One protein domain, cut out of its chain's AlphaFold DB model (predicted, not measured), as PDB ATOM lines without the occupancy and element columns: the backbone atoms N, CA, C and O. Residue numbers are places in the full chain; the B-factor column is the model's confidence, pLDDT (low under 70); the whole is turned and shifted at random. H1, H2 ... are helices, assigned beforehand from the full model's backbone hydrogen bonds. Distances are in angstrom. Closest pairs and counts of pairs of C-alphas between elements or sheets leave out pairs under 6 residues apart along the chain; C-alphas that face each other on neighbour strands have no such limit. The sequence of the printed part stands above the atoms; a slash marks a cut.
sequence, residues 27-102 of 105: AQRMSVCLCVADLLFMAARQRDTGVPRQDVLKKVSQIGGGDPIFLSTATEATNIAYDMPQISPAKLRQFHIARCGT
ATOM      1  N   ALA A  27     -11.641 165.719  -8.184       75.50
ATOM      2  CA  ALA A  27     -10.319 166.084  -7.686       75.50
ATOM      3  C   ALA A  27     -10.222 166.015  -6.152       75.50
ATOM      4  O   ALA A  27      -9.221 165.542  -5.621       75.50
ATOM      5  N   GLN A  28     -11.269 166.427  -5.436       79.19
ATOM      6  CA  GLN A  28     -11.303 166.383  -3.974       79.19
ATOM      7  C   GLN A  28     -11.438 164.946  -3.457       79.19
ATOM      8  O   GLN A  28     -10.714 164.569  -2.539       79.19
ATOM      9  N   ARG A  29     -12.281 164.112  -4.089       78.62
ATOM     10  CA  ARG A  29     -12.356 162.670  -3.776       78.62
ATOM     11  C   ARG A  29     -11.013 161.977  -3.994       78.62
ATOM     12  O   ARG A  29     -10.538 161.262  -3.115       78.62
ATOM     13  N   MET A  30     -10.362 162.259  -5.123       80.19
ATOM     14  CA  MET A  30      -9.040 161.717  -5.425       80.19
ATOM     15  C   MET A  30      -7.988 162.191  -4.416       80.19
ATOM     16  O   MET A  30      -7.201 161.385  -3.933       80.19
ATOM     17  N   SER A  31      -8.007 163.470  -4.034       84.81
ATOM     18  CA  SER A  31      -7.088 164.019  -3.030       84.81
ATOM     19  C   SER A  31      -7.235 163.341  -1.666       84.81
ATOM     20  O   SER A  31      -6.229 163.034  -1.031       84.81
ATOM     21  N   VAL A  32      -8.469 163.096  -1.211       84.44
ATOM     22  CA  VAL A  32      -8.718 162.380   0.050       84.44
ATOM     23  C   VAL A  32      -8.225 160.940  -0.059       84.44
ATOM     24  O   VAL A  32      -7.510 160.473   0.819       84.44
ATOM     25  N   CYS A  33      -8.526 160.258  -1.162       87.94
ATOM     26  CA  CYS A  33      -8.126 158.868  -1.346       87.94
ATOM     27  C   CYS A  33      -6.595 158.687  -1.410       87.94
ATOM     28  O   CYS A  33      -6.041 157.766  -0.809       87.94
ATOM     29  N   LEU A  34      -5.878 159.620  -2.048       89.19
ATOM     30  CA  LEU A  34      -4.412 159.654  -2.018       89.19
ATOM     31  C   LEU A  34      -3.870 159.879  -0.599       89.19
ATOM     32  O   LEU A  34      -2.908 159.219  -0.208       89.19
ATOM     33  N   CYS A  35      -4.516 160.741   0.192       88.75
ATOM     34  CA  CYS A  35      -4.161 160.935   1.597       88.75
ATOM     35  C   CYS A  35      -4.284 159.621   2.389       88.75
ATOM     36  O   CYS A  35      -3.350 159.232   3.090       88.75
ATOM     37  N   VAL A  36      -5.381 158.873   2.221       90.25
ATOM     38  CA  VAL A  36      -5.561 157.567   2.883       90.25
ATOM     39  C   VAL A  36      -4.503 156.552   2.440       90.25
ATOM     40  O   VAL A  36      -3.946 155.833   3.275       90.25
ATOM     41  N   ALA A  37      -4.163 156.520   1.149       92.88
ATOM     42  CA  ALA A  37      -3.096 155.660   0.637       92.88
ATOM     43  C   ALA A  37      -1.736 155.967   1.290       92.88
ATOM     44  O   ALA A  37      -0.964 155.051   1.591       92.88
ATOM     45  N   ASP A  38      -1.446 157.243   1.544       92.75
ATOM     46  CA  ASP A  38      -0.217 157.667   2.211       92.75
ATOM     47  C   ASP A  38      -0.223 157.323   3.706       92.75
ATOM     48  O   ASP A  38       0.799 156.867   4.227       92.75
ATOM     49  N   LEU A  39      -1.367 157.433   4.390       93.19
ATOM     50  CA  LEU A  39      -1.513 156.973   5.778       93.19
ATOM     51  C   LEU A  39      -1.266 155.462   5.895       93.19
ATOM     52  O   LEU A  39      -0.513 155.034   6.772       93.19
ATOM     53  N   LEU A  40      -1.817 154.664   4.972       94.75
ATOM     54  CA  LEU A  40      -1.564 153.221   4.885       94.75
ATOM     55  C   LEU A  40      -0.074 152.918   4.701       94.75
ATOM     56  O   LEU A  40       0.483 152.067   5.398       94.75
ATOM     57  N   PHE A  41       0.585 153.630   3.786       95.94
ATOM     58  CA  PHE A  41       2.013 153.466   3.536       95.94
ATOM     59  C   PHE A  41       2.852 153.783   4.777       95.94
ATOM     60  O   PHE A  41       3.731 153.002   5.147       95.94
ATOM     61  N   MET A  42       2.582 154.913   5.435       94.81
ATOM     62  CA  MET A  42       3.307 155.325   6.637       94.81
ATOM     63  C   MET A  42       3.107 154.333   7.781       94.81
ATOM     64  O   MET A  42       4.091 153.911   8.391       94.81
ATOM     65  N   ALA A  43       1.866 153.915   8.042       95.50
ATOM     66  CA  ALA A  43       1.568 152.960   9.102       95.50
ATOM     67  C   ALA A  43       2.245 151.602   8.854       95.50
ATOM     68  O   ALA A  43       2.895 151.062   9.749       95.50
ATOM     69  N   ALA A  44       2.177 151.088   7.622       96.12
ATOM     70  CA  ALA A  44       2.812 149.825   7.253       96.12
ATOM     71  C   ALA A  44       4.346 149.895   7.326       96.12
ATOM     72  O   ALA A  44       4.987 148.946   7.767       96.12
ATOM     73  N   ARG A  45       4.958 151.033   6.966       97.38
ATOM     74  CA  ARG A  45       6.405 151.223   7.152       97.38
ATOM     75  C   ARG A  45       6.813 151.155   8.618       97.38
ATOM     76  O   ARG A  45       7.836 150.555   8.928       97.38
ATOM     77  N   GLN A  46       6.046 151.783   9.505       96.12
ATOM     78  CA  GLN A  46       6.347 151.764  10.937       96.12
ATOM     79  C   GLN A  46       6.155 150.358  11.529       96.12
ATOM     80  O   GLN A  46       7.005 149.893  12.290       96.12
ATOM     81  N   ARG A  47       5.104 149.640  11.107       95.94
ATOM     82  CA  ARG A  47       4.906 148.215  11.413       95.94
ATOM     83  C   ARG A  47       6.131 147.377  11.038       95.94
ATOM     84  O   ARG A  47       6.618 146.631  11.879       95.94
ATOM     85  N   ASP A  48       6.653 147.526   9.819       96.06
ATOM     86  CA  ASP A  48       7.806 146.746   9.333       96.06
ATOM     87  C   ASP A  48       9.102 147.055  10.098       96.06
ATOM     88  O   ASP A  48       9.998 146.219  10.171       96.06
ATOM     89  N   THR A  49       9.192 148.237  10.714       95.81
ATOM     90  CA  THR A  49      10.281 148.592  11.638       95.81
ATOM     91  C   THR A  49      10.072 148.087  13.073       95.81
ATOM     92  O   THR A  49      10.880 148.384  13.945       95.81
ATOM     93  N   GLY A  50       9.001 147.331  13.337       95.19
ATOM     94  CA  GLY A  50       8.702 146.750  14.649       95.19
ATOM     95  C   GLY A  50       8.035 147.708  15.637       95.19
ATOM     96  O   GLY A  50       7.930 147.391  16.820       95.19
ATOM     97  N   VAL A  51       7.573 148.879  15.185       96.25
ATOM     98  CA  VAL A  51       6.881 149.831  16.062       96.25
ATOM     99  C   VAL A  51       5.516 149.253  16.463       96.25
ATOM    100  O   VAL A  51       4.805 148.719  15.606       96.25
ATOM    101  N   PRO A  52       5.096 149.350  17.735       96.31
ATOM    102  CA  PRO A  52       3.774 148.907  18.166       96.31
ATOM    103  C   PRO A  52       2.631 149.697  17.518       96.31
ATOM    104  O   PRO A  52       2.732 150.903  17.289       96.31
ATOM    105  N   ARG A  53       1.490 149.029  17.298       95.50
ATOM    106  CA  ARG A  53       0.290 149.621  16.675       95.50
ATOM    107  C   ARG A  53      -0.154 150.923  17.349       95.50
ATOM    108  O   ARG A  53      -0.466 151.889  16.661       95.50
ATOM    109  N   GLN A  54      -0.169 150.959  18.683       95.50
ATOM    110  CA  GLN A  54      -0.616 152.127  19.453       95.50
ATOM    111  C   GLN A  54       0.298 153.345  19.255       95.50
ATOM    112  O   GLN A  54      -0.192 154.467  19.127       95.50
ATOM    113  N   ASP A  55       1.610 153.124  19.163       96.00
ATOM    114  CA  ASP A  55       2.582 154.197  18.952       96.00
ATOM    115  C   ASP A  55       2.478 154.775  17.542       96.00
ATOM    116  O   ASP A  55       2.590 155.988  17.349       96.00
ATOM    117  N   VAL A  56       2.219 153.918  16.550       95.31
ATOM    118  CA  VAL A  56       1.938 154.361  15.182       95.31
ATOM    119  C   VAL A  56       0.641 155.143  15.125       95.31
ATOM    120  O   VAL A  56       0.648 156.248  14.590       95.31
ATOM    121  N   LEU A  57      -0.435 154.636  15.729       93.56
ATOM    122  CA  LEU A  57      -1.713 155.341  15.775       93.56
ATOM    123  C   LEU A  57      -1.545 156.737  16.379       93.56
ATOM    124  O   LEU A  57      -1.977 157.719  15.786       93.56
ATOM    125  N   LYS A  58      -0.840 156.851  17.510       91.94
ATOM    126  CA  LYS A  58      -0.563 158.146  18.143       91.94
ATOM    127  C   LYS A  58       0.171 159.104  17.201       91.94
ATOM    128  O   LYS A  58      -0.209 160.268  17.120       91.94
ATOM    129  N   LYS A  59       1.197 158.631  16.487       90.62
ATOM    130  CA  LYS A  59       1.967 159.447  15.530       90.62
ATOM    131  C   LYS A  59       1.128 159.867  14.324       90.62
ATOM    132  O   LYS A  59       1.150 161.031  13.947       90.62
ATOM    133  N   VAL A  60       0.399 158.930  13.722       88.69
ATOM    134  CA  VAL A  60      -0.397 159.186  12.518       88.69
ATOM    135  C   VAL A  60      -1.548 160.136  12.846       88.69
ATOM    136  O   VAL A  60      -1.730 161.117  12.138       88.69
ATOM    137  N   SER A  61      -2.252 159.939  13.962       87.31
ATOM    138  CA  SER A  61      -3.364 160.800  14.391       87.31
ATOM    139  C   SER A  61      -2.968 162.254  14.672       87.31
ATOM    140  O   SER A  61      -3.806 163.145  14.562       87.31
ATOM    141  N   GLN A  62      -1.701 162.523  15.004       86.69
ATOM    142  CA  GLN A  62      -1.200 163.890  15.204       86.69
ATOM    143  C   GLN A  62      -1.096 164.691  13.900       86.69
ATOM    144  O   GLN A  62      -1.133 165.918  13.946       86.69
ATOM    145  N   ILE A  63      -1.012 164.025  12.744       86.12
ATOM    146  CA  ILE A  63      -0.900 164.683  11.432       86.12
ATOM    147  C   ILE A  63      -2.145 165.533  11.138       86.12
ATOM    148  O   ILE A  63      -2.030 166.626  10.593       86.12
ATOM    149  N   GLY A  64      -3.328 165.062  11.540       79.31
ATOM    150  CA  GLY A  64      -4.600 165.748  11.302       79.31
ATOM    151  C   GLY A  64      -4.936 166.863  12.286       79.31
ATOM    152  O   GLY A  64      -6.070 167.328  12.284       79.31
ATOM    153  N   GLY A  65      -4.022 167.248  13.183       82.19
ATOM    154  CA  GLY A  65      -4.248 168.361  14.113       82.19
ATOM    155  C   GLY A  65      -5.450 168.194  15.054       82.19
ATOM    156  O   GLY A  65      -5.961 169.186  15.563       82.19
ATOM    157  N   GLY A  66      -5.914 166.960  15.283       78.25
ATOM    158  CA  GLY A  66      -7.098 166.677  16.101       78.25
ATOM    159  C   GLY A  66      -8.433 166.666  15.345       78.25
ATOM    160  O   GLY A  66      -9.470 166.558  15.995       78.25
ATOM    161  N   ASP A  67      -8.432 166.739  14.009       83.81
ATOM    162  CA  ASP A  67      -9.637 166.540  13.197       83.81
ATOM    163  C   ASP A  67     -10.232 165.129  13.448       83.81
ATOM    164  O   ASP A  67      -9.551 164.124  13.208       83.81
ATOM    165  N   PRO A  68     -11.493 165.015  13.918       81.44
ATOM    166  CA  PRO A  68     -12.135 163.727  14.186       81.44
ATOM    167  C   PRO A  68     -12.271 162.818  12.954       81.44
ATOM    168  O   PRO A  68     -12.157 161.596  13.075       81.44
ATOM    169  N   ILE A  69     -12.496 163.388  11.767       81.31
ATOM    170  CA  ILE A  69     -12.608 162.637  10.507       81.31
ATOM    171  C   ILE A  69     -11.238 162.072  10.138       81.31
ATOM    172  O   ILE A  69     -11.104 160.894   9.784       81.31
ATOM    173  N   PHE A  70     -10.199 162.895  10.281       87.81
ATOM    174  CA  PHE A  70      -8.832 162.444  10.080       87.81
ATOM    175  C   PHE A  70      -8.452 161.352  11.084       87.81
ATOM    176  O   PHE A  70      -7.862 160.349  10.693       87.81
ATOM    177  N   LEU A  71      -8.820 161.499  12.360       87.81
ATOM    178  CA  LEU A  71      -8.554 160.506  13.402       87.81
ATOM    179  C   LEU A  71      -9.180 159.146  13.067       87.81
ATOM    180  O   LEU A  71      -8.516 158.115  13.195       87.81
ATOM    181  N   SER A  72     -10.434 159.140  12.610       88.31
ATOM    182  CA  SER A  72     -11.112 157.921  12.155       88.31
ATOM    183  C   SER A  72     -10.347 157.263  11.002       88.31
ATOM    184  O   SER A  72     -10.027 156.076  11.054       88.31
ATOM    185  N   THR A  73      -9.956 158.063  10.009       89.62
ATOM    186  CA  THR A  73      -9.202 157.613   8.829       89.62
ATOM    187  C   THR A  73      -7.820 157.058   9.200       89.62
ATOM    188  O   THR A  73      -7.419 155.990   8.742       89.62
ATOM    189  N   ALA A  74      -7.091 157.755  10.074       91.38
ATOM    190  CA  ALA A  74      -5.793 157.337  10.596       91.38
ATOM    191  C   ALA A  74      -5.887 156.018  11.373       91.38
ATOM    192  O   ALA A  74      -5.013 155.156  11.248       91.38
ATOM    193  N   THR A  75      -6.960 155.849  12.149       92.75
ATOM    194  CA  THR A  75      -7.237 154.621  12.901       92.75
ATOM    195  C   THR A  75      -7.468 153.447  11.963       92.75
ATOM    196  O   THR A  75      -6.827 152.406  12.114       92.75
ATOM    197  N   GLU A  76      -8.327 153.620  10.961       92.56
ATOM    198  CA  GLU A  76      -8.628 152.581   9.980       92.56
ATOM    199  C   GLU A  76      -7.391 152.192   9.160       92.56
ATOM    200  O   GLU A  76      -7.047 151.011   9.088       92.56
ATOM    201  N   ALA A  77      -6.656 153.175   8.631       93.25
ATOM    202  CA  ALA A  77      -5.421 152.930   7.888       93.25
ATOM    203  C   ALA A  77      -4.381 152.179   8.736       93.25
ATOM    204  O   ALA A  77      -3.730 151.246   8.257       93.25
ATOM    205  N   THR A  78      -4.248 152.539  10.016       95.25
ATOM    206  CA  THR A  78      -3.338 151.848  10.935       95.25
ATOM    207  C   THR A  78      -3.795 150.413  11.193       95.25
ATOM    208  O   THR A  78      -2.975 149.501  11.138       95.25
ATOM    209  N   ASN A  79      -5.087 150.169  11.416       95.88
ATOM    210  CA  ASN A  79      -5.594 148.811  11.615       95.88
ATOM    211  C   ASN A  79      -5.356 147.934  10.383       95.88
ATOM    212  O   ASN A  79      -4.729 146.888  10.513       95.88
ATOM    213  N   ILE A  80      -5.719 148.406   9.185       94.44
ATOM    214  CA  ILE A  80      -5.487 147.674   7.929       94.44
ATOM    215  C   ILE A  80      -4.004 147.328   7.763       94.44
ATOM    216  O   ILE A  80      -3.662 146.190   7.438       94.44
ATOM    217  N   ALA A  81      -3.111 148.292   8.010       95.50
ATOM    218  CA  ALA A  81      -1.678 148.053   7.924       95.50
ATOM    219  C   ALA A  81      -1.232 146.934   8.878       95.50
ATOM    220  O   ALA A  81      -0.471 146.061   8.473       95.50
ATOM    221  N   TYR A  82      -1.704 146.901  10.122       96.50
ATOM    222  CA  TYR A  82      -1.288 145.875  11.084       96.50
ATOM    223  C   TYR A  82      -2.020 144.538  10.946       96.50
ATOM    224  O   TYR A  82      -1.472 143.523  11.365       96.50
ATOM    225  N   ASP A  83      -3.218 144.523  10.369       96.81
ATOM    226  CA  ASP A  83      -3.997 143.303  10.139       96.81
ATOM    227  C   ASP A  83      -3.532 142.556   8.872       96.81
ATOM    228  O   ASP A  83      -3.825 141.374   8.700       96.81
ATOM    229  N   MET A  84      -2.754 143.217   8.003       94.94
ATOM    230  CA  MET A  84      -2.174 142.638   6.782       94.94
ATOM    231  C   MET A  84      -0.630 142.648   6.780       94.94
ATOM    232  O   MET A  84      -0.024 143.207   5.855       94.94
ATOM    233  N   PRO A  85       0.050 142.046   7.781       94.50
ATOM    234  CA  PRO A  85       1.513 142.083   7.917       94.50
ATOM    235  C   PRO A  85       2.267 141.493   6.716       94.50
ATOM    236  O   PRO A  85       3.381 141.907   6.415       94.50
ATOM    237  N   GLN A  86       1.648 140.563   5.990       94.75
ATOM    238  CA  GLN A  86       2.203 139.907   4.807       94.75
ATOM    239  C   GLN A  86       2.242 140.797   3.555       94.75
ATOM    240  O   GLN A  86       2.863 140.431   2.556       94.75
ATOM    241  N   ILE A  87       1.558 141.946   3.562       95.75
ATOM    242  CA  ILE A  87       1.517 142.868   2.424       95.75
ATOM    243  C   ILE A  87       2.506 144.005   2.661       95.75
ATOM    244  O   ILE A  87       2.475 144.666   3.700       95.75
ATOM    245  N   SER A  88       3.371 144.259   1.678       96.19
ATOM    246  CA  SER A  88       4.348 145.344   1.769       96.19
ATOM    247  C   SER A  88       3.670 146.726   1.764       96.19
ATOM    248  O   SER A  88       2.615 146.893   1.139       96.19
ATOM    249  N   PRO A  89       4.287 147.752   2.379       95.88
ATOM    250  CA  PRO A  89       3.735 149.107   2.423       95.88
ATOM    251  C   PRO A  89       3.414 149.667   1.035       95.88
ATOM    252  O   PRO A  89       2.347 150.237   0.810       95.88
ATOM    253  N   ALA A  90       4.322 149.465   0.073       95.25
ATOM    254  CA  ALA A  90       4.136 149.920  -1.303       95.25
ATOM    255  C   ALA A  90       2.927 149.251  -1.970       95.25
ATOM    256  O   ALA A  90       2.175 149.907  -2.689       95.25
ATOM    257  N   LYS A  91       2.713 147.960  -1.695       94.94
ATOM    258  CA  LYS A  91       1.600 147.202  -2.259       94.94
ATOM    259  C   LYS A  91       0.266 147.618  -1.631       94.94
ATOM    260  O   LYS A  91      -0.693 147.808  -2.371       94.94
ATOM    261  N   LEU A  92       0.211 147.859  -0.315       93.31
ATOM    262  CA  LEU A  92      -0.973 148.434   0.351       93.31
ATOM    263  C   LEU A  92      -1.353 149.800  -0.238       93.31
ATOM    264  O   LEU A  92      -2.516 150.022  -0.576       93.31
ATOM    265  N   ARG A  93      -0.365 150.682  -0.437       93.06
ATOM    266  CA  ARG A  93      -0.565 151.995  -1.067       93.06
ATOM    267  C   ARG A  93      -1.133 151.861  -2.479       93.06
ATOM    268  O   ARG A  93      -2.134 152.491  -2.798       93.06
ATOM    269  N   GLN A  94      -0.519 151.022  -3.314       91.94
ATOM    270  CA  GLN A  94      -0.969 150.812  -4.691       91.94
ATOM    271  C   GLN A  94      -2.373 150.214  -4.768       91.94
ATOM    272  O   GLN A  94      -3.162 150.661  -5.594       91.94
ATOM    273  N   PHE A  95      -2.709 149.250  -3.906       90.44
ATOM    274  CA  PHE A  95      -4.065 148.705  -3.849       90.44
ATOM    275  C   PHE A  95      -5.096 149.786  -3.526       90.44
ATOM    276  O   PHE A  95      -6.141 149.833  -4.170       90.44
ATOM    277  N   HIS A  96      -4.804 150.667  -2.567       90.06
ATOM    278  CA  HIS A  96      -5.718 151.754  -2.232       90.06
ATOM    279  C   HIS A  96      -5.843 152.763  -3.384       90.06
ATOM    280  O   HIS A  96      -6.955 153.069  -3.794       90.06
ATOM    281  N   ILE A  97      -4.725 153.182  -3.993       89.19
ATOM    282  CA  ILE A  97      -4.722 154.079  -5.165       89.19
ATOM    283  C   ILE A  97      -5.519 153.488  -6.333       89.19
ATOM    284  O   ILE A  97      -6.306 154.191  -6.964       89.19
ATOM    285  N   ALA A  98      -5.346 152.196  -6.618       88.25
ATOM    286  CA  ALA A  98      -6.100 151.519  -7.668       88.25
ATOM    287  C   ALA A  98      -7.607 151.558  -7.379       88.25
ATOM    288  O   ALA A  98      -8.394 151.813  -8.289       88.25
ATOM    289  N   ARG A  99      -8.004 151.392  -6.109       83.38
ATOM    290  CA  ARG A  99      -9.406 151.502  -5.687       83.38
ATOM    291  C   ARG A  99      -9.967 152.914  -5.840       83.38
ATOM    292  O   ARG A  99     -11.109 153.039  -6.278       83.38
ATOM    293  N   CYS A 100      -9.161 153.949  -5.593       82.25
ATOM    294  CA  CYS A 100      -9.555 155.350  -5.782       82.25
ATOM    295  C   CYS A 100     -10.065 155.644  -7.201       82.25
ATOM    296  O   CYS A 100     -10.935 156.490  -7.385       82.25
ATOM    297  N   GLY A 101      -9.503 154.972  -8.213       68.88
ATOM    298  CA  GLY A 101      -9.911 155.122  -9.612       68.88
ATOM    299  C   GLY A 101     -11.099 154.248 -10.024       68.88
ATOM    300  O   GLY A 101     -11.637 154.449 -11.108       68.88
ATOM    301  N   THR A 102     -11.496 153.273  -9.196       65.81
ATOM    302  CA  THR A 102     -12.546 152.290  -9.520       65.81
ATOM    303  C   THR A 102     -13.862 152.490  -8.775       65.81
ATOM    304  O   THR A 102     -14.846 151.882  -9.180       65.81
TER     305      THR A 102
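Overview. This is residues 27 to 102 of the 105 residues of an uncharacterized protein of Cupriavidus sp. SK-3 (UniProt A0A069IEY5). A long helix, H1, runs through the middle of a flat, all-helix body, with H4 folded back beside it on one side and the pair H2 and H3 on the other. H2 packs on residues 39 to 47 of H1, while H3 crosses H1 obliquely. The printed part has 76 residues, with four named helices in the order H1, H2, H3, H4 and no named strand. It is compact, with a radius of gyration of the C-alphas of 11.7 A and spans of 34 by 30 by 14 A.

Along the chain. H1, residues 27 to 48, begins with C-alpha 27 at (-10.319, 166.084, -7.686) and is 31.5 A long from first to last C-alpha. H2 is residues 53 to 63, 16.0 A, and H3 is residues 68 to 83, 22.4 A. H4, residues 89 to 100, 16.8 A, ends with C-alpha 100 at (-9.555, 155.350, -5.782).

Arrangement. H1 is the hub and touches the three other helices. With residues 39 to 47 alone it touches H2, closest at the C-alphas of Ala 43 and Val 56, 6.3 A apart; this hairpin runs opposite ways at a steep tilt of 36 degrees, only just beyond shallow. H2 and H3 form a second hairpin and touch, with the closest C-alphas, Ser 61 and Leu 71, 5.3 A apart, at a shallow tilt of 33 degrees, only just short of steep. H3 touches H1 at a steep tilt of 45 degrees, the same way, and the closest C-alphas are those of Ala 44 and Ala 81, 4.9 A apart. H4 touches H1, opposite ways at a shallow tilt of 19 degrees, with the closest C-alphas, Ala 37 and Arg 93, 4.8 A apart. H3 and H4 are close but not clearly touching, and H2 and H4 are apart. Every O i to N i+4 pair is within hydrogen-bond range in H1, H3 and H4, and 6 of 7 are in H2.

Size, cuts and confidence. The C-alphas farthest apart, those of Ala 27 and Gly 50, are 35.1 A apart. The printed part has no cut, and the three links are tight. The mean pLDDT of the printed part is 90.2, with residues 101 to 102 under 70.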